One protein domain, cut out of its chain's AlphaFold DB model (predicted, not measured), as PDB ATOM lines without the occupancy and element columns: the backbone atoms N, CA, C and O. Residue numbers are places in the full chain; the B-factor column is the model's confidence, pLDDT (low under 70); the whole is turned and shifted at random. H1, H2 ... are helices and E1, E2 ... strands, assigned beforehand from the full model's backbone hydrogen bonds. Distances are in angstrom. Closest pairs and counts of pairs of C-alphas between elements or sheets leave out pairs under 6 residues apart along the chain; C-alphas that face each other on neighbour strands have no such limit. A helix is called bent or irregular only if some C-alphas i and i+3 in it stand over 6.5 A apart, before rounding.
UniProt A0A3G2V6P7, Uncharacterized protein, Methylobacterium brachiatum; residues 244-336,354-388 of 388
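AT A GLANCE: This is residues 244 to 336 and 354 to 388 of the 388 residues of an uncharacterized protein of Methylobacterium brachiatum (UniProt A0A3G2V6P7). A long, strongly twisted antiparallel sheet is built round the long strand E4, with helices H1 and H3 packed on different stretches of it and touching each other: H1 on E2 and E3, H3 on E1 and E7. The short helix H2 sits near one end of the long axis, the E4 to E5 turn makes the other end, and the hairpin of E7 and E8 extends the sheet beyond E1. The printed part has 128 residues with three named helices and eight named strands, in the order E1 H1 E2 E3 H2 E4 E5 E6 H3 E7 E8; the class is mixed, helices and strands. The whole is compact, with a radius of gyration of the C-alphas of 15.6 A, yet elongated, spanning 52 by 33 by 22 A.

HOW THE PARTS SIT: The sheet is branched at E4, residues 300 to 312. On one side of E4 lies E3, residues 284 to 291, with N 286 and O 306 2.9 A apart. On the other side lie E5, residues 320 to 324, with N 311 and O 321 at 3.0 A, and E6, residues 328 to 333, with N 303 and O 330 at 2.8 A. E2, residues 270 to 277, bends by 61 degrees at residue 273 and forms a hairpin with E3, with N 271 and O 289 at 2.8 A. E1, residues 244 to 246, has E5 on one side, with N 246 and O 320 at 2.8 A, and E7, residues 378 to 381, on the other, with N 245 and O 378 at 2.8 A. E7 forms a hairpin with E8, residues 384 to 387, with N 379 and O 386 at 2.9 A. These N and O pairs are within hydrogen-bond range, and the neighbour strands are antiparallel. H1, residues 252 to 266, is on the sheet at a height over the sheet of 7.6 A; it lies over E3 and runs along the strands, at 26 degrees to E3 on the local plane. It is only just not over E4, on which 2 of its C-alphas fall. H3, residues 360 to 374, is on the sheet too; its closest C-alphas to E7 are those of Ala 372 and Glu 378, 5.7 A apart. H1 and H3 touch at a steep tilt of 57 degrees, opposite ways, with the C-alphas of Ala 263 and Ile 367 closest, 5.6 A apart. H2, residues 293 to 298, only grazes the sheet. In H3 every O i to N i+4 pair is within hydrogen-bond range; in H1 it is 9 of 11, and in H2 0 of 2, with 2 of 3 O i to N i+3 pairs within range.

IN THESE COORDINATES: E4 runs 40.3 A from C-alpha 300 at (161.973, 185.053, 133.148) to C-alpha 312 at (141.612, 181.649, 167.802). E3 measures 22.9 A, H1 21.3 A, H3 20.6 A and E2 20.1 A. E1 begins at C-alpha 244, (149.057, 174.559, 161.865). H1 and H2 are irregular: C-alphas 253 and 256 are 7.2 A apart, C-alphas 294 and 297 7.6 A.

THE WHOLE: The two farthest C-alphas, those of Ala 297 and Arg 315, are 53.5 A apart. Residues 337 to 353 are cut out, with 20.5 A between C-alphas 336 and 354; the link from E6 to H3 runs across this cut. Of the links printed whole, E2 to E3 and E4 to E5 are short but not tight, and the others are tight. Mean pLDDT of the printed part is 89.6, and residue 354 is under 70.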
ATOM      1  N   ILE A 244     148.049 174.552 160.803       92.62
ATOM      2  CA  ILE A 244     149.057 174.559 161.865       92.62
ATOM      3  C   ILE A 244     148.374 174.981 163.159       92.62
ATOM      4  O   ILE A 244     147.736 176.032 163.198       92.62
ATOM      5  N   ARG A 245     148.522 174.195 164.224       93.12
ATOM      6  CA  ARG A 245     148.007 174.501 165.563       93.12
ATOM      7  C   ARG A 245     149.086 175.153 166.414       93.12
ATOM      8  O   ARG A 245     150.222 174.689 166.453       93.12
ATOM      9  N   LEU A 246     148.716 176.208 167.129       92.81
ATOM     10  CA  LEU A 246     149.585 176.974 168.014       92.81
ATOM     11  C   LEU A 246     148.977 177.084 169.416       92.81
ATOM     12  O   LEU A 246     147.757 177.109 169.587       92.81
ATOM     13  N   LYS A 247     149.849 177.233 170.417       87.44
ATOM     14  CA  LYS A 247     149.467 177.510 171.816       87.44
ATOM     15  C   LYS A 247     149.313 179.003 172.123       87.44
ATOM     16  O   LYS A 247     148.784 179.364 173.168       87.44
ATOM     17  N   ALA A 248     149.809 179.870 171.246       88.12
ATOM     18  CA  ALA A 248     149.755 181.316 171.408       88.12
ATOM     19  C   ALA A 248     149.521 181.996 170.058       88.12
ATOM     20  O   ALA A 248     150.011 181.528 169.027       88.12
ATOM     21  N   LYS A 249     148.790 183.117 170.069       86.94
ATOM     22  CA  LYS A 249     148.583 183.929 168.868       86.94
ATOM     23  C   LYS A 249     149.922 184.557 168.444       86.94
ATOM     24  O   LYS A 249     150.536 185.236 169.270       86.94
ATOM     25  N   PRO A 250     150.367 184.400 167.184       86.19
ATOM     26  CA  PRO A 250     151.496 185.159 166.662       86.19
ATOM     27  C   PRO A 250     151.182 186.660 166.677       86.19
ATOM     28  O   PRO A 250     150.030 187.071 166.499       86.19
ATOM     29  N   ASN A 251     152.213 187.488 166.869       85.31
ATOM     30  CA  ASN A 251     152.056 188.933 166.750       85.31
ATOM     31  C   ASN A 251     151.658 189.286 165.314       85.31
ATOM     32  O   ASN A 251     152.376 188.995 164.358       85.31
ATOM     33  N   GLU A 252     150.508 189.933 165.169       75.62
ATOM     34  CA  GLU A 252     149.905 190.240 163.876       75.62
ATOM     35  C   GLU A 252     150.750 191.223 163.056       75.62
ATOM     36  O   GLU A 252     150.815 191.104 161.835       75.62
ATOM     37  N   ALA A 253     151.460 192.138 163.729       77.88
ATOM     38  CA  ALA A 253     152.366 193.086 163.082       77.88
ATOM     39  C   ALA A 253     153.600 192.402 162.464       77.88
ATOM     40  O   ALA A 253     154.124 192.870 161.456       77.88
ATOM     41  N   ASP A 254     154.029 191.274 163.039       87.06
ATOM     42  CA  ASP A 254     155.239 190.563 162.621       87.06
ATOM     43  C   ASP A 254     154.933 189.375 161.705       87.06
ATOM     44  O   ASP A 254     155.831 188.863 161.036       87.06
ATOM     45  N   PHE A 255     153.672 188.932 161.640       91.31
ATOM     46  CA  PHE A 255     153.298 187.686 160.973       91.31
ATOM     47  C   PHE A 255     153.680 187.663 159.488       91.31
ATOM     48  O   PHE A 255     154.224 186.669 159.013       91.31
ATOM     49  N   ALA A 256     153.510 188.779 158.770       93.12
ATOM     50  CA  ALA A 256     153.976 188.907 157.389       93.12
ATOM     51  C   ALA A 256     155.495 188.700 157.260       93.12
ATOM     52  O   ALA A 256     155.952 187.984 156.373       93.12
ATOM     53  N   SER A 257     156.280 189.270 158.182       93.94
ATOM     54  CA  SER A 257     157.737 189.102 158.206       93.94
ATOM     55  C   SER A 257     158.138 187.658 158.511       93.94
ATOM     56  O   SER A 257     159.074 187.139 157.901       93.94
ATOM     57  N   ILE A 258     157.421 186.993 159.422       95.19
ATOM     58  CA  ILE A 258     157.633 185.579 159.751       95.19
ATOM     59  C   ILE A 258     157.367 184.709 158.518       95.19
ATOM     60  O   ILE A 258     158.234 183.921 158.140       95.19
ATOM     61  N   LEU A 259     156.231 184.906 157.837       95.88
ATOM     62  CA  LEU A 259     155.902 184.200 156.593       95.88
ATOM     63  C   LEU A 259     156.972 184.415 155.517       95.88
ATOM     64  O   LEU A 259     157.426 183.445 154.912       95.88
ATOM     65  N   SER A 260     157.424 185.658 155.314       96.12
ATOM     66  CA  SER A 260     158.512 185.975 154.380       96.12
ATOM     67  C   SER A 260     159.787 185.199 154.691       96.12
ATOM     68  O   SER A 260     160.339 184.551 153.804       96.12
ATOM     69  N   LYS A 261     160.255 185.237 155.945       96.12
ATOM     70  CA  LYS A 261     161.502 184.574 156.358       96.12
ATOM     71  C   LYS A 261     161.412 183.058 156.226       96.12
ATOM     72  O   LYS A 261     162.338 182.430 155.717       96.12
ATOM     73  N   VAL A 262     160.294 182.478 156.659       95.94
ATOM     74  CA  VAL A 262     160.039 181.039 156.561       95.94
ATOM     75  C   VAL A 262     160.014 180.593 155.100       95.94
ATOM     76  O   VAL A 262     160.702 179.636 154.751       95.94
ATOM     77  N   ALA A 263     159.296 181.308 154.231       96.81
ATOM     78  CA  ALA A 263     159.225 180.978 152.811       96.81
ATOM     79  C   ALA A 263     160.588 181.096 152.116       96.81
ATOM     80  O   ALA A 263     160.973 180.201 151.370       96.81
ATOM     81  N   GLN A 264     161.360 182.146 152.413       95.94
ATOM     82  CA  GLN A 264     162.713 182.330 151.871       95.94
ATOM     83  C   GLN A 264     163.697 181.250 152.333       95.94
ATOM     84  O   GLN A 264     164.615 180.894 151.598       95.94
ATOM     85  N   LYS A 265     163.512 180.713 153.544       94.75
ATOM     86  CA  LYS A 265     164.298 179.582 154.049       94.75
ATOM     87  C   LYS A 265     163.882 178.259 153.397       94.75
ATOM     88  O   LYS A 265     164.738 177.410 153.167       94.75
ATOM     89  N   ALA A 266     162.589 178.080 153.132       94.69
ATOM     90  CA  ALA A 266     162.036 176.858 152.553       94.69
ATOM     91  C   ALA A 266     162.263 176.753 151.034       94.69
ATOM     92  O   ALA A 266     162.439 175.650 150.522       94.69
ATOM     93  N   ILE A 267     162.270 177.882 150.318       95.19
ATOM     94  CA  ILE A 267     162.331 177.933 148.853       95.19
ATOM     95  C   ILE A 267     163.589 178.700 148.409       95.19
ATOM     96  O   ILE A 267     163.661 179.922 148.575       95.19
ATOM     97  N   PRO A 268     164.581 178.024 147.801       92.75
ATOM     98  CA  PRO A 268     165.786 178.673 147.291       92.75
ATOM     99  C   PRO A 268     165.491 179.721 146.209       92.75
ATOM    100  O   PRO A 268     164.620 179.530 145.362       92.75
ATOM    101  N   GLY A 269     166.250 180.821 146.216       92.75
ATOM    102  CA  GLY A 269     166.135 181.890 145.212       92.75
ATOM    103  C   GLY A 269     164.905 182.789 145.373       92.75
ATOM    104  O   GLY A 269     164.642 183.619 144.502       92.75
ATOM    105  N   LEU A 270     164.145 182.632 146.462       96.00
ATOM    106  CA  LEU A 270     162.953 183.421 146.740       96.00
ATOM    107  C   LEU A 270     163.309 184.796 147.329       96.00
ATOM    108  O   LEU A 270     164.088 184.916 148.273       96.00
ATOM    109  N   SER A 271     162.679 185.846 146.814       95.44
ATOM    110  CA  SER A 271     162.812 187.227 147.281       95.44
ATOM    111  C   SER A 271     161.431 187.837 147.506       95.44
ATOM    112  O   SER A 271     160.517 187.622 146.713       95.44
ATOM    113  N   THR A 272     161.249 188.560 148.613       96.62
ATOM    114  CA  THR A 272     159.956 189.189 148.927       96.62
ATOM    115  C   THR A 272     159.792 190.438 148.065       96.62
ATOM    116  O   THR A 272     160.688 191.276 148.026       96.62
ATOM    117  N   VAL A 273     158.651 190.560 147.391       95.31
ATOM    118  CA  VAL A 273     158.281 191.727 146.577       95.31
ATOM    119  C   VAL A 273     157.404 192.673 147.381       95.31
ATOM    120  O   VAL A 273     157.668 193.872 147.437       95.31
ATOM    121  N   SER A 274     156.362 192.137 148.012       93.75
ATOM    122  CA  SER A 274     155.433 192.905 148.834       93.75
ATOM    123  C   SER A 274     154.773 192.017 149.883       93.75
ATOM    124  O   SER A 274     154.732 190.793 149.758       93.75
ATOM    125  N   SER A 275     154.241 192.654 150.921       92.25
ATOM    126  CA  SER A 275     153.370 192.013 151.898       92.25
ATOM    127  C   SER A 275     152.229 192.951 152.253       92.25
ATOM    128  O   SER A 275     152.470 194.122 152.552       92.25
ATOM    129  N   GLU A 276     151.009 192.440 152.268       90.56
ATOM    130  CA  GLU A 276     149.818 193.199 152.635       90.56
ATOM    131  C   GLU A 276     148.843 192.335 153.432       90.56
ATOM    132  O   GLU A 276     148.878 191.107 153.368       90.56
ATOM    133  N   LYS A 277     147.956 192.981 154.188       86.44
ATOM    134  CA  LYS A 277     146.811 192.316 154.806       86.44
ATOM    135  C   LYS A 277     145.571 192.636 153.984       86.44
ATOM    136  O   LYS A 277     145.249 193.810 153.813       86.44
ATOM    137  N   ASP A 278     144.868 191.614 153.511       81.81
ATOM    138  CA  ASP A 278     143.574 191.773 152.856       81.81
ATOM    139  C   ASP A 278     142.529 192.200 153.905       81.81
ATOM    140  O   ASP A 278     142.188 191.407 154.788       81.81
ATOM    141  N   PRO A 279     141.975 193.423 153.821       70.62
ATOM    142  CA  PRO A 279     140.994 193.907 154.791       70.62
ATOM    143  C   PRO A 279     139.639 193.185 154.698       70.62
ATOM    144  O   PRO A 279     138.814 193.300 155.602       70.62
ATOM    145  N   SER A 280     139.365 192.471 153.603       70.88
ATOM    146  CA  SER A 280     138.104 191.762 153.378       70.88
ATOM    147  C   SER A 280     138.093 190.355 153.977       70.88
ATOM    148  O   SER A 280     137.089 189.971 154.580       70.88
ATOM    149  N   ARG A 281     139.207 189.621 153.863       75.44
ATOM    150  CA  ARG A 281     139.356 188.232 154.337       75.44
ATOM    151  C   ARG A 281     140.221 188.099 155.596       75.44
ATOM    152  O   ARG A 281     140.275 187.024 156.180       75.44
ATOM    153  N   GLY A 282     140.909 189.163 156.008       80.81
ATOM    154  CA  GLY A 282     141.854 189.131 157.128       80.81
ATOM    155  C   GLY A 282     143.153 188.375 156.826       80.81
ATOM    156  O   GLY A 282     143.989 188.220 157.715       80.81
ATOM    157  N   GLU A 283     143.333 187.917 155.584       88.06
ATOM    158  CA  GLU A 283     144.491 187.150 155.127       88.06
ATOM    159  C   GLU A 283     145.725 188.040 154.986       88.06
ATOM    160  O   GLU A 283     145.669 189.116 154.395       88.06
ATOM    161  N   VAL A 284     146.868 187.558 155.461       92.50
ATOM    162  CA  VAL A 284     148.172 188.115 155.112       92.50
ATOM    163  C   VAL A 284     148.615 187.505 153.790       92.50
ATOM    164  O   VAL A 284     148.685 186.283 153.652       92.50
ATOM    165  N   ARG A 285     148.915 188.367 152.823       93.50
ATOM    166  CA  ARG A 285     149.417 188.020 151.498       93.50
ATOM    167  C   ARG A 285     150.861 188.457 151.384       93.50
ATOM    168  O   ARG A 285     151.187 189.603 151.686       93.50
ATOM    169  N   VAL A 286     151.719 187.555 150.931       95.75
ATOM    170  CA  VAL A 286     153.122 187.851 150.660       95.75
ATOM    171  C   VAL A 286     153.424 187.440 149.229       95.75
ATOM    172  O   VAL A 286     153.333 186.262 148.875       95.75
ATOM    173  N   ALA A 287     153.762 188.429 148.406       96.12
ATOM    174  CA  ALA A 287     154.167 188.221 147.031       96.12
ATOM    175  C   ALA A 287     155.684 188.058 146.970       96.12
ATOM    176  O   ALA A 287     156.435 188.850 147.551       96.12
ATOM    177  N   PHE A 288     156.137 187.068 146.214       97.00
ATOM    178  CA  PHE A 288     157.545 186.774 146.021       97.00
ATOM    179  C   PHE A 288     157.910 186.694 144.544       97.00
ATOM    180  O   PHE A 288     157.065 186.463 143.676       97.00
ATOM    181  N   ARG A 289     159.211 186.828 144.287       95.56
ATOM    182  CA  ARG A 289     159.856 186.416 143.044       95.56
ATOM    183  C   ARG A 289     160.860 185.314 143.326       95.56
ATOM    184  O   ARG A 289     161.674 185.474 144.239       95.56
ATOM    185  N   ARG A 290     160.833 184.235 142.543       95.56
ATOM    186  CA  ARG A 290     161.872 183.196 142.556       95.56
ATOM    187  C   ARG A 290     162.700 183.284 141.283       95.56
ATOM    188  O   ARG A 290     162.160 183.226 140.180       95.56
ATOM    189  N   THR A 291     164.009 183.441 141.439       93.19
ATOM    190  CA  THR A 291     164.947 183.416 140.312       93.19
ATOM    191  C   THR A 291     165.125 181.990 139.805       93.19
ATOM    192  O   THR A 291     165.394 181.096 140.608       93.19
ATOM    193  N   LEU A 292     165.057 181.795 138.489       92.94
ATOM    194  CA  LEU A 292     165.336 180.515 137.841       92.94
ATOM    195  C   LEU A 292     166.690 180.600 137.122       92.94
ATOM    196  O   LEU A 292     166.807 181.392 136.186       92.94
ATOM    197  N   PRO A 293     167.719 179.835 137.535       91.00
ATOM    198  CA  PRO A 293     169.062 179.945 136.961       91.00
ATOM    199  C   PRO A 293     169.098 179.804 135.435       91.00
ATOM    200  O   PRO A 293     169.757 180.600 134.769       91.00
ATOM    201  N   ASP A 294     168.322 178.867 134.889       91.38
ATOM    202  CA  ASP A 294     168.295 178.573 133.450       91.38
ATOM    203  C   ASP A 294     167.653 179.691 132.615       91.38
ATOM    204  O   ASP A 294     167.923 179.805 131.419       91.38
ATOM    205  N   PHE A 295     166.850 180.557 133.241       90.69
ATOM    206  CA  PHE A 295     166.157 181.654 132.563       90.69
ATOM    207  C   PHE A 295     166.579 183.053 133.030       90.69
ATOM    208  O   PHE A 295     166.077 184.058 132.523       90.69
ATOM    209  N   ALA A 296     167.545 183.145 133.948       87.19
ATOM    210  CA  ALA A 296     167.986 184.414 134.525       87.19
ATOM    211  C   ALA A 296     168.487 185.410 133.463       87.19
ATOM    212  O   ALA A 296     168.258 186.611 133.587       87.19
ATOM    213  N   ALA A 297     169.130 184.917 132.399       88.44
ATOM    214  CA  ALA A 297     169.660 185.745 131.314       88.44
ATOM    215  C   ALA A 297     168.575 186.406 130.444       88.44
ATOM    216  O   ALA A 297     168.867 187.386 129.762       88.44
ATOM    217  N   VAL A 298     167.347 185.878 130.459       90.12
ATOM    218  CA  VAL A 298     166.219 186.357 129.640       90.12
ATOM    219  C   VAL A 298     165.109 186.991 130.480       90.12
ATOM    220  O   VAL A 298     164.020 187.219 129.977       90.12
ATOM    221  N   GLY A 299     165.357 187.267 131.765       88.38
ATOM    222  CA  GLY A 299     164.407 187.993 132.616       88.38
ATOM    223  C   GLY A 299     163.143 187.217 133.007       88.38
ATOM    224  O   GLY A 299     162.248 187.800 133.624       88.38
ATOM    225  N   ILE A 300     163.075 185.915 132.712       91.94
ATOM    226  CA  ILE A 300     161.973 185.053 133.148       91.94
ATOM    227  C   ILE A 300     162.238 184.580 134.580       91.94
ATOM    228  O   ILE A 300     163.320 184.106 134.932       91.94
ATOM    229  N   GLN A 301     161.217 184.709 135.414       93.12
ATOM    230  CA  GLN A 301     161.230 184.369 136.835       93.12
ATOM    231  C   GLN A 301     159.863 183.814 137.237       93.12
ATOM    232  O   GLN A 301     158.930 183.833 136.441       93.12
ATOM    233  N   GLU A 302     159.707 183.357 138.477       92.31
ATOM    234  CA  GLU A 302     158.380 183.001 138.986       92.31
ATOM    235  C   GLU A 302     157.816 184.074 139.896       92.31
ATOM    236  O   GLU A 302     158.505 184.556 140.796       92.31
ATOM    237  N   ALA A 303     156.544 184.399 139.695       93.31
ATOM    238  CA  ALA A 303     155.734 185.116 140.662       93.31
ATOM    239  C   ALA A 303     155.017 184.098 141.550       93.31
ATOM    240  O   ALA A 303     154.305 183.229 141.047       93.31
ATOM    241  N   ILE A 304     155.207 184.219 142.862       94.38
ATOM    242  CA  ILE A 304     154.639 183.307 143.856       94.38
ATOM    243  C   ILE A 304     153.811 184.115 144.857       94.38
ATOM    244  O   ILE A 304     154.265 185.157 145.334       94.38
ATOM    245  N   MET A 305     152.614 183.637 145.192       94.38
ATOM    246  CA  MET A 305     151.723 184.250 146.176       94.38
ATOM    247  C   MET A 305     151.462 183.286 147.332       94.38
ATOM    248  O   MET A 305     150.787 182.270 147.171       94.38
ATOM    249  N   LEU A 306     151.957 183.643 148.519       94.00
ATOM    250  CA  LEU A 306     151.627 182.962 149.768       94.00
ATOM    251  C   LEU A 306     150.512 183.724 150.477       94.00
ATOM    252  O   LEU A 306     150.609 184.938 150.665       94.00
ATOM    253  N   ARG A 307     149.474 183.011 150.912       92.69
ATOM    254  CA  ARG A 307     148.383 183.589 151.703       92.69
ATOM    255  C   ARG A 307     148.163 182.755 152.948       92.69
ATOM    256  O   ARG A 307     148.098 181.527 152.869       92.69
ATOM    257  N   ALA A 308     148.030 183.421 154.082       92.06
ATOM    258  CA  ALA A 308     147.750 182.770 155.348       92.06
ATOM    259  C   ALA A 308     146.864 183.650 156.220       92.06
ATOM    260  O   ALA A 308     146.961 184.875 156.184       92.06
ATOM    261  N   PHE A 309     146.045 183.034 157.059       89.12
ATOM    262  CA  PHE A 309     145.340 183.749 158.117       89.12
ATOM    263  C   PHE A 309     145.434 182.987 159.429       89.12
ATOM    264  O   PHE A 309     145.700 181.783 159.455       89.12
ATOM    265  N   VAL A 310     145.226 183.723 160.515       90.06
ATOM    266  CA  VAL A 310     145.336 183.221 161.880       90.06
ATOM    267  C   VAL A 310     144.016 183.445 162.594       90.06
ATOM    268  O   VAL A 310     143.450 184.535 162.505       90.06
ATOM    269  N   TRP A 311     143.553 182.452 163.344       90.06
ATOM    270  CA  TRP A 311     142.398 182.609 164.221       90.06
ATOM    271  C   TRP A 311     142.607 181.924 165.564       90.06
ATOM    272  O   TRP A 311     143.495 181.092 165.736       90.06
ATOM    273  N   GLN A 312     141.774 182.317 166.519       89.62
ATOM    274  CA  GLN A 312     141.612 181.649 167.802       89.62
ATOM    275  C   GLN A 312     140.410 180.718 167.705       89.62
ATOM    276  O   GLN A 312     139.377 181.122 167.167       89.62
ATOM    277  N   ASP A 313     140.539 179.492 168.203       86.75
ATOM    278  CA  ASP A 313     139.430 178.546 168.180       86.75
ATOM    279  C   ASP A 313     138.230 179.089 168.968       86.75
ATOM    280  O   ASP A 313     138.372 179.658 170.054       86.75
ATOM    281  N   VAL A 314     137.038 178.923 168.398       82.81
ATOM    282  CA  VAL A 314     135.792 179.451 168.972       82.81
ATOM    283  C   VAL A 314     135.234 178.571 170.096       82.81
ATOM    284  O   VAL A 314     134.431 179.051 170.892       82.81
ATOM    285  N   ARG A 315     135.639 177.297 170.169       82.38
ATOM    286  CA  ARG A 315     135.259 176.329 171.211       82.38
ATOM    287  C   ARG A 315     136.328 176.222 172.300       82.38
ATOM    288  O   ARG A 315     135.989 176.080 173.471       82.38
ATOM    289  N   ASP A 316     137.602 176.337 171.935       84.62
ATOM    290  CA  ASP A 316     138.747 176.253 172.842       84.62
ATOM    291  C   ASP A 316     139.705 177.437 172.667       84.62
ATOM    292  O   ASP A 316     140.725 177.365 171.985       84.62
ATOM    293  N   THR A 317     139.420 178.530 173.372       86.50
ATOM    294  CA  THR A 317     140.217 179.768 173.309       86.50
ATOM    295  C   THR A 317     141.699 179.616 173.697       86.50
ATOM    296  O   THR A 317     142.469 180.559 173.512       86.50
ATOM    297  N   SER A 318     142.142 178.459 174.207       86.75
ATOM    298  CA  SER A 318     143.568 178.176 174.424       86.75
ATOM    299  C   SER A 318     144.327 177.807 173.140       86.75
ATOM    300  O   SER A 318     145.560 177.784 173.139       86.75
ATOM    301  N   LYS A 319     143.608 177.534 172.045       88.75
ATOM    302  CA  LYS A 319     144.165 177.114 170.759       88.75
ATOM    303  C   LYS A 319     144.057 178.217 169.718       88.75
ATOM    304  O   LYS A 319     143.051 178.920 169.605       88.75
ATOM    305  N   PHE A 320     145.099 178.310 168.906       91.56
ATOM    306  CA  PHE A 320     145.127 179.139 167.712       91.56
ATOM    307  C   PHE A 320     145.491 178.277 166.518       91.56
ATOM    308  O   PHE A 320     146.177 177.263 166.653       91.56
ATOM    309  N   TYR A 321     145.066 178.715 165.347       92.00
ATOM    310  CA  TYR A 321     145.353 178.028 164.106       92.00
ATOM    311  C   TYR A 321     145.863 179.007 163.064       92.00
ATOM    312  O   TYR A 321     145.423 180.157 163.005       92.00
ATOM    313  N   ILE A 322     146.785 178.529 162.237       92.06
ATOM    314  CA  ILE A 322     147.169 179.155 160.979       92.06
ATOM    315  C   ILE A 322     146.678 178.247 159.866       92.06
ATOM    316  O   ILE A 322     146.993 177.059 159.863       92.06
ATOM    317  N   ARG A 323     145.971 178.820 158.893       90.62
ATOM    318  CA  ARG A 323     145.671 178.135 157.638       90.62
ATOM    319  C   ARG A 323     146.445 178.788 156.517       90.62
ATOM    320  O   ARG A 323     146.305 179.988 156.280       90.62
ATOM    321  N   LEU A 324     147.234 177.981 155.821       91.06
ATOM    322  CA  LEU A 324     147.827 178.365 154.553       91.06
ATOM    323  C   LEU A 324     146.797 178.121 153.444       91.06
ATOM    324  O   LEU A 324     146.108 177.102 153.426       91.06
ATOM    325  N   ARG A 325     146.661 179.058 152.509       88.81
ATOM    326  CA  ARG A 325     145.958 178.793 151.246       88.81
ATOM    327  C   ARG A 325     146.923 178.094 150.289       88.81
ATOM    328  O   ARG A 325     148.127 178.316 150.431       88.81
ATOM    329  N   PRO A 326     146.425 177.322 149.305       89.38
ATOM    330  CA  PRO A 326     147.262 176.811 148.227       89.38
ATOM    331  C   PRO A 326     148.151 177.915 147.648       89.38
ATOM    332  O   PRO A 326     147.700 179.060 147.478       89.38
ATOM    333  N   LEU A 327     149.421 177.567 147.438       90.06
ATOM    334  CA  LEU A 327     150.428 178.467 146.901       90.06
ATOM    335  C   LEU A 327     150.158 178.680 145.413       90.06
ATOM    336  O   LEU A 327     150.171 177.716 144.650       90.06
ATOM    337  N   ASP A 328     149.960 179.929 145.000       90.19
ATOM    338  CA  ASP A 328     149.890 180.245 143.574       90.19
ATOM    339  C   ASP A 328     151.314 180.511 143.082       90.19
ATOM    340  O   ASP A 328     152.022 181.338 143.663       90.19
ATOM    341  N   ALA A 329     151.739 179.843 142.014       90.69
ATOM    342  CA  ALA A 329     153.042 180.060 141.398       90.69
ATOM    343  C   ALA A 329     152.904 180.055 139.877       90.69
ATOM    344  O   ALA A 329     152.184 179.232 139.316       90.69
ATOM    345  N   LYS A 330     153.582 180.989 139.208       91.50
ATOM    346  CA  LYS A 330     153.571 181.079 137.746       91.50
ATOM    347  C   LYS A 330     154.833 181.712 137.196       91.50
ATOM    348  O   LYS A 330     155.376 182.636 137.805       91.50
ATOM    349  N   LEU A 331     155.247 181.278 136.013       90.81
ATOM    350  CA  LEU A 331     156.269 181.967 135.236       90.81
ATOM    351  C   LEU A 331     155.769 183.348 134.805       90.81
ATOM    352  O   LEU A 331     154.632 183.521 134.364       90.81
ATOM    353  N   VAL A 332     156.640 184.340 134.934       90.44
ATOM    354  CA  VAL A 332     156.431 185.704 134.462       90.44
ATOM    355  C   VAL A 332     157.671 186.174 133.723       90.44
ATOM    356  O   VAL A 332     158.800 185.908 134.135       90.44
ATOM    357  N   ASP A 333     157.440 186.898 132.639       90.44
ATOM    358  CA  ASP A 333     158.483 187.579 131.892       90.44
ATOM    359  C   ASP A 333     158.536 189.033 132.364       90.44
ATOM    360  O   ASP A 333     157.541 189.757 132.288       90.44
ATOM    361  N   ALA A 334     159.664 189.425 132.953       82.94
ATOM    362  CA  ALA A 334     159.863 190.783 133.444       82.94
ATOM    363  C   ALA A 334     160.418 191.733 132.375       82.94
ATOM    364  O   ALA A 334     160.616 192.914 132.678       82.94
ATOM    365  N   ASP A 335     160.695 191.237 131.164       85.44
ATOM    366  CA  ASP A 335     161.135 192.068 130.053       85.44
ATOM    367  C   ASP A 335     160.006 193.018 129.606       85.44
ATOM    368  O   ASP A 335     158.832 192.634 129.582       85.44
ATOM    369  N   PRO A 336     160.320 194.271 129.228       82.50
ATOM    370  CA  PRO A 336     159.343 195.187 128.640       82.50
ATOM    371  C   PRO A 336     158.661 194.662 127.365       82.50
ATOM    372  O   PRO A 336     157.581 195.143 127.023       82.50
ATOM    373  N   THR A 354     148.750 177.399 135.382       61.84
ATOM    374  CA  THR A 354     149.820 178.382 135.429       61.84
ATOM    375  C   THR A 354     151.141 177.630 135.489       61.84
ATOM    376  O   THR A 354     151.526 177.108 136.534       61.84
ATOM    377  N   ALA A 355     151.821 177.529 134.345       77.56
ATOM    378  CA  ALA A 355     153.104 176.848 134.252       77.56
ATOM    379  C   ALA A 355     154.088 177.433 135.280       77.56
ATOM    380  O   ALA A 355     154.373 178.634 135.278       77.56
ATOM    381  N   SER A 356     154.587 176.567 136.158       85.94
ATOM    382  CA  SER A 356     155.581 176.854 137.188       85.94
ATOM    383  C   SER A 356     156.543 175.669 137.266       85.94
ATOM    384  O   SER A 356     156.140 174.520 137.108       85.94
ATOM    385  N   ASP A 357     157.819 175.964 137.479       89.00
ATOM    386  CA  ASP A 357     158.867 174.995 137.809       89.00
ATOM    387  C   ASP A 357     158.828 174.609 139.304       89.00
ATOM    388  O   ASP A 357     159.384 173.595 139.726       89.00
ATOM    389  N   LEU A 358     158.159 175.406 140.143       91.69
ATOM    390  CA  LEU A 358     158.020 175.115 141.562       91.69
ATOM    391  C   LEU A 358     157.042 173.956 141.768       91.69
ATOM    392  O   LEU A 358     155.863 174.056 141.439       91.69
ATOM    393  N   ASN A 359     157.498 172.892 142.433       92.44
ATOM    394  CA  ASN A 359     156.585 171.925 143.036       92.44
ATOM    395  C   ASN A 359     155.858 172.601 144.213       92.44
ATOM    396  O   ASN A 359     156.384 172.658 145.330       92.44
ATOM    397  N   THR A 360     154.682 173.166 143.938       90.75
ATOM    398  CA  THR A 360     153.905 173.969 144.890       90.75
ATOM    399  C   THR A 360     153.459 173.162 146.100       90.75
ATOM    400  O   THR A 360     153.506 173.689 147.206       90.75
ATOM    401  N   GLU A 361     153.117 171.884 145.936       89.06
ATOM    402  CA  GLU A 361     152.733 170.992 147.037       89.06
ATOM    403  C   GLU A 361     153.903 170.756 148.007       89.06
ATOM    404  O   GLU A 361     153.788 170.998 149.212       89.06
ATOM    405  N   ALA A 362     155.074 170.374 147.486       91.88
ATOM    406  CA  ALA A 362     156.266 170.163 148.308       91.88
ATOM    407  C   ALA A 362     156.737 171.464 148.981       91.88
ATOM    408  O   ALA A 362     157.118 171.465 150.155       91.88
ATOM    409  N   ALA A 363     156.684 172.585 148.254       93.56
ATOM    410  CA  ALA A 363     157.027 173.901 148.779       93.56
ATOM    411  C   ALA A 363     156.079 174.328 149.909       93.56
ATOM    412  O   ALA A 363     156.527 174.810 150.950       93.56
ATOM    413  N   GLN A 364     154.779 174.094 149.735       91.44
ATOM    414  CA  GLN A 364     153.753 174.383 150.727       91.44
ATOM    415  C   GLN A 364     153.967 173.573 152.012       91.44
ATOM    416  O   GLN A 364     153.965 174.143 153.105       91.44
ATOM    417  N   GLN A 365     154.235 172.269 151.896       90.94
ATOM    418  CA  GLN A 365     154.553 171.424 153.050       90.94
ATOM    419  C   GLN A 365     155.827 171.896 153.767       90.94
ATOM    420  O   GLN A 365     155.883 171.917 155.001       90.94
ATOM    421  N   ALA A 366     156.859 172.296 153.013       93.62
ATOM    422  CA  ALA A 366     158.101 172.822 153.574       93.62
ATOM    423  C   ALA A 366     157.874 174.134 154.343       93.62
ATOM    424  O   ALA A 366     158.382 174.281 155.457       93.62
ATOM    425  N   ILE A 367     157.065 175.051 153.796       95.12
ATOM    426  CA  ILE A 367     156.648 176.289 154.471       95.12
ATOM    427  C   ILE A 367     155.881 175.966 155.753       95.12
ATOM    428  O   ILE A 367     156.215 176.509 156.804       95.12
ATOM    429  N   GLY A 368     154.890 175.070 155.696       93.19
ATOM    430  CA  GLY A 368     154.082 174.696 156.858       93.19
ATOM    431  C   GLY A 368     154.922 174.118 157.998       93.19
ATOM    432  O   GLY A 368     154.816 174.568 159.139       93.19
ATOM    433  N   ASN A 369     155.834 173.194 157.680       92.12
ATOM    434  CA  ASN A 369     156.767 172.615 158.649       92.12
ATOM    435  C   ASN A 369     157.696 173.670 159.265       92.12
ATOM    436  O   ASN A 369     157.907 173.680 160.477       92.12
ATOM    437  N   ALA A 370     158.259 174.556 158.442       93.62
ATOM    438  CA  ALA A 370     159.163 175.596 158.914       93.62
ATOM    439  C   ALA A 370     158.434 176.662 159.749       93.62
ATOM    440  O   ALA A 370     158.998 177.152 160.725       93.62
ATOM    441  N   LEU A 371     157.177 176.975 159.422       94.19
ATOM    442  CA  LEU A 371     156.338 177.884 160.202       94.19
ATOM    443  C   LEU A 371     155.966 177.283 161.558       94.19
ATOM    444  O   LEU A 371     156.040 177.976 162.570       94.19
ATOM    445  N   ALA A 372     155.608 175.997 161.589       93.06
ATOM    446  CA  ALA A 372     155.356 175.283 162.834       93.06
ATOM    447  C   ALA A 372     156.606 175.258 163.725       93.06
ATOM    448  O   ALA A 372     156.506 175.612 164.892       93.06
ATOM    449  N   ALA A 373     157.787 174.954 163.182       93.12
ATOM    450  CA  ALA A 373     159.029 174.976 163.957       93.12
ATOM    451  C   ALA A 373     159.361 176.380 164.507       93.12
ATOM    452  O   ALA A 373     159.706 176.522 165.680       93.12
ATOM    453  N   GLU A 374     159.220 177.425 163.681       93.38
ATOM    454  CA  GLU A 374     159.473 178.822 164.073       93.38
ATOM    455  C   GLU A 374     158.514 179.305 165.173       93.38
ATOM    456  O   GLU A 374     158.905 180.067 166.054       93.38
ATOM    457  N   LEU A 375     157.255 178.858 165.137       93.00
ATOM    458  CA  LEU A 375     156.204 179.274 166.072       93.00
ATOM    459  C   LEU A 375     155.935 178.260 167.194       93.00
ATOM    460  O   LEU A 375     154.971 178.430 167.944       93.00
ATOM    461  N   HIS A 376     156.762 177.218 167.318       92.31
ATOM    462  CA  HIS A 376     156.577 176.115 168.270       92.31
ATOM    463  C   HIS A 376     155.177 175.472 168.190       92.31
ATOM    464  O   HIS A 376     154.522 175.203 169.203       92.31
ATOM    465  N   GLY A 377     154.706 175.291 166.960       92.12
ATOM    466  CA  GLY A 377     153.413 174.736 166.594       92.12
ATOM    467  C   GLY A 377     153.445 173.260 166.217       92.12
ATOM    468  O   GLY A 377     154.475 172.586 166.224       92.12
ATOM    469  N   GLU A 378     152.271 172.769 165.843       91.31
ATOM    470  CA  GLU A 378     152.048 171.407 165.366       91.31
ATOM    471  C   GLU A 378     151.403 171.456 163.983       91.31
ATOM    472  O   GLU A 378     150.499 172.256 163.746       91.31
ATOM    473  N   VAL A 379     151.844 170.590 163.076       89.88
ATOM    474  CA  VAL A 379     151.201 170.387 161.768       89.88
ATOM    475  C   VAL A 379     150.290 169.170 161.831       89.88
ATOM    476  O   VAL A 379     150.537 168.253 162.618       89.88
ATOM    477  N   TRP A 380     149.257 169.133 160.996       84.38
ATOM    478  CA  TRP A 380     148.485 167.911 160.802       84.38
ATOM    479  C   TRP A 380     149.216 166.966 159.842       84.38
ATOM    480  O   TRP A 380     149.555 167.353 158.726       84.38
ATOM    481  N   ALA A 381     149.479 165.737 160.275       80.69
ATOM    482  CA  ALA A 381     150.090 164.688 159.462       80.69
ATOM    483  C   ALA A 381     149.637 163.311 159.961       80.69
ATOM    484  O   ALA A 381     149.582 163.090 161.170       80.69
ATOM    485  N   ASP A 382     149.341 162.391 159.041       79.75
ATOM    486  CA  ASP A 382     148.870 161.032 159.349       79.75
ATOM    487  C   ASP A 382     147.695 161.025 160.347       79.75
ATOM    488  O   ASP A 382     147.739 160.344 161.371       79.75
ATOM    489  N   GLU A 383     146.679 161.855 160.077       77.94
ATOM    490  CA  GLU A 383     145.445 161.967 160.879       77.94
ATOM    491  C   GLU A 383     145.665 162.412 162.338       77.94
ATOM    492  O   GLU A 383     144.824 162.196 163.210       77.94
ATOM    493  N   ARG A 384     146.795 163.067 162.631       81.69
ATOM    494  CA  ARG A 384     147.096 163.588 163.970       81.69
ATOM    495  C   ARG A 384     147.937 164.858 163.944       81.69
ATOM    496  O   ARG A 384     148.609 165.187 162.972       81.69
ATOM    497  N   TRP A 385     147.959 165.547 165.080       84.94
ATOM    498  CA  TRP A 385     148.864 166.670 165.321       84.94
ATOM    499  C   TRP A 385     150.285 166.180 165.612       84.94
ATOM    500  O   TRP A 385     150.496 165.352 166.500       84.94
ATOM    501  N   VAL A 386     151.263 166.725 164.892       84.00
ATOM    502  CA  VAL A 386     152.685 166.406 165.042       84.00
ATOM    503  C   VAL A 386     153.464 167.688 165.318       84.00
ATOM    504  O   VAL A 386     153.469 168.608 164.501       84.00
ATOM    505  N   ALA A 387     154.145 167.740 166.465       82.94
ATOM    506  CA  ALA A 387     155.048 168.839 166.807       82.94
ATOM    507  C   ALA A 387     156.237 168.898 165.837       82.94
ATOM    508  O   ALA A 387     156.731 167.855 165.390       82.94
ATOM    509  N   LYS A 388     156.692 170.111 165.513       79.31
ATOM    510  CA  LYS A 388     157.817 170.354 164.601       79.31
ATOM    511  C   LYS A 388     158.925 171.173 165.236       79.31
ATOM    512  O   LYS A 388     158.621 172.007 166.118       79.31
TER     513      LYS A 388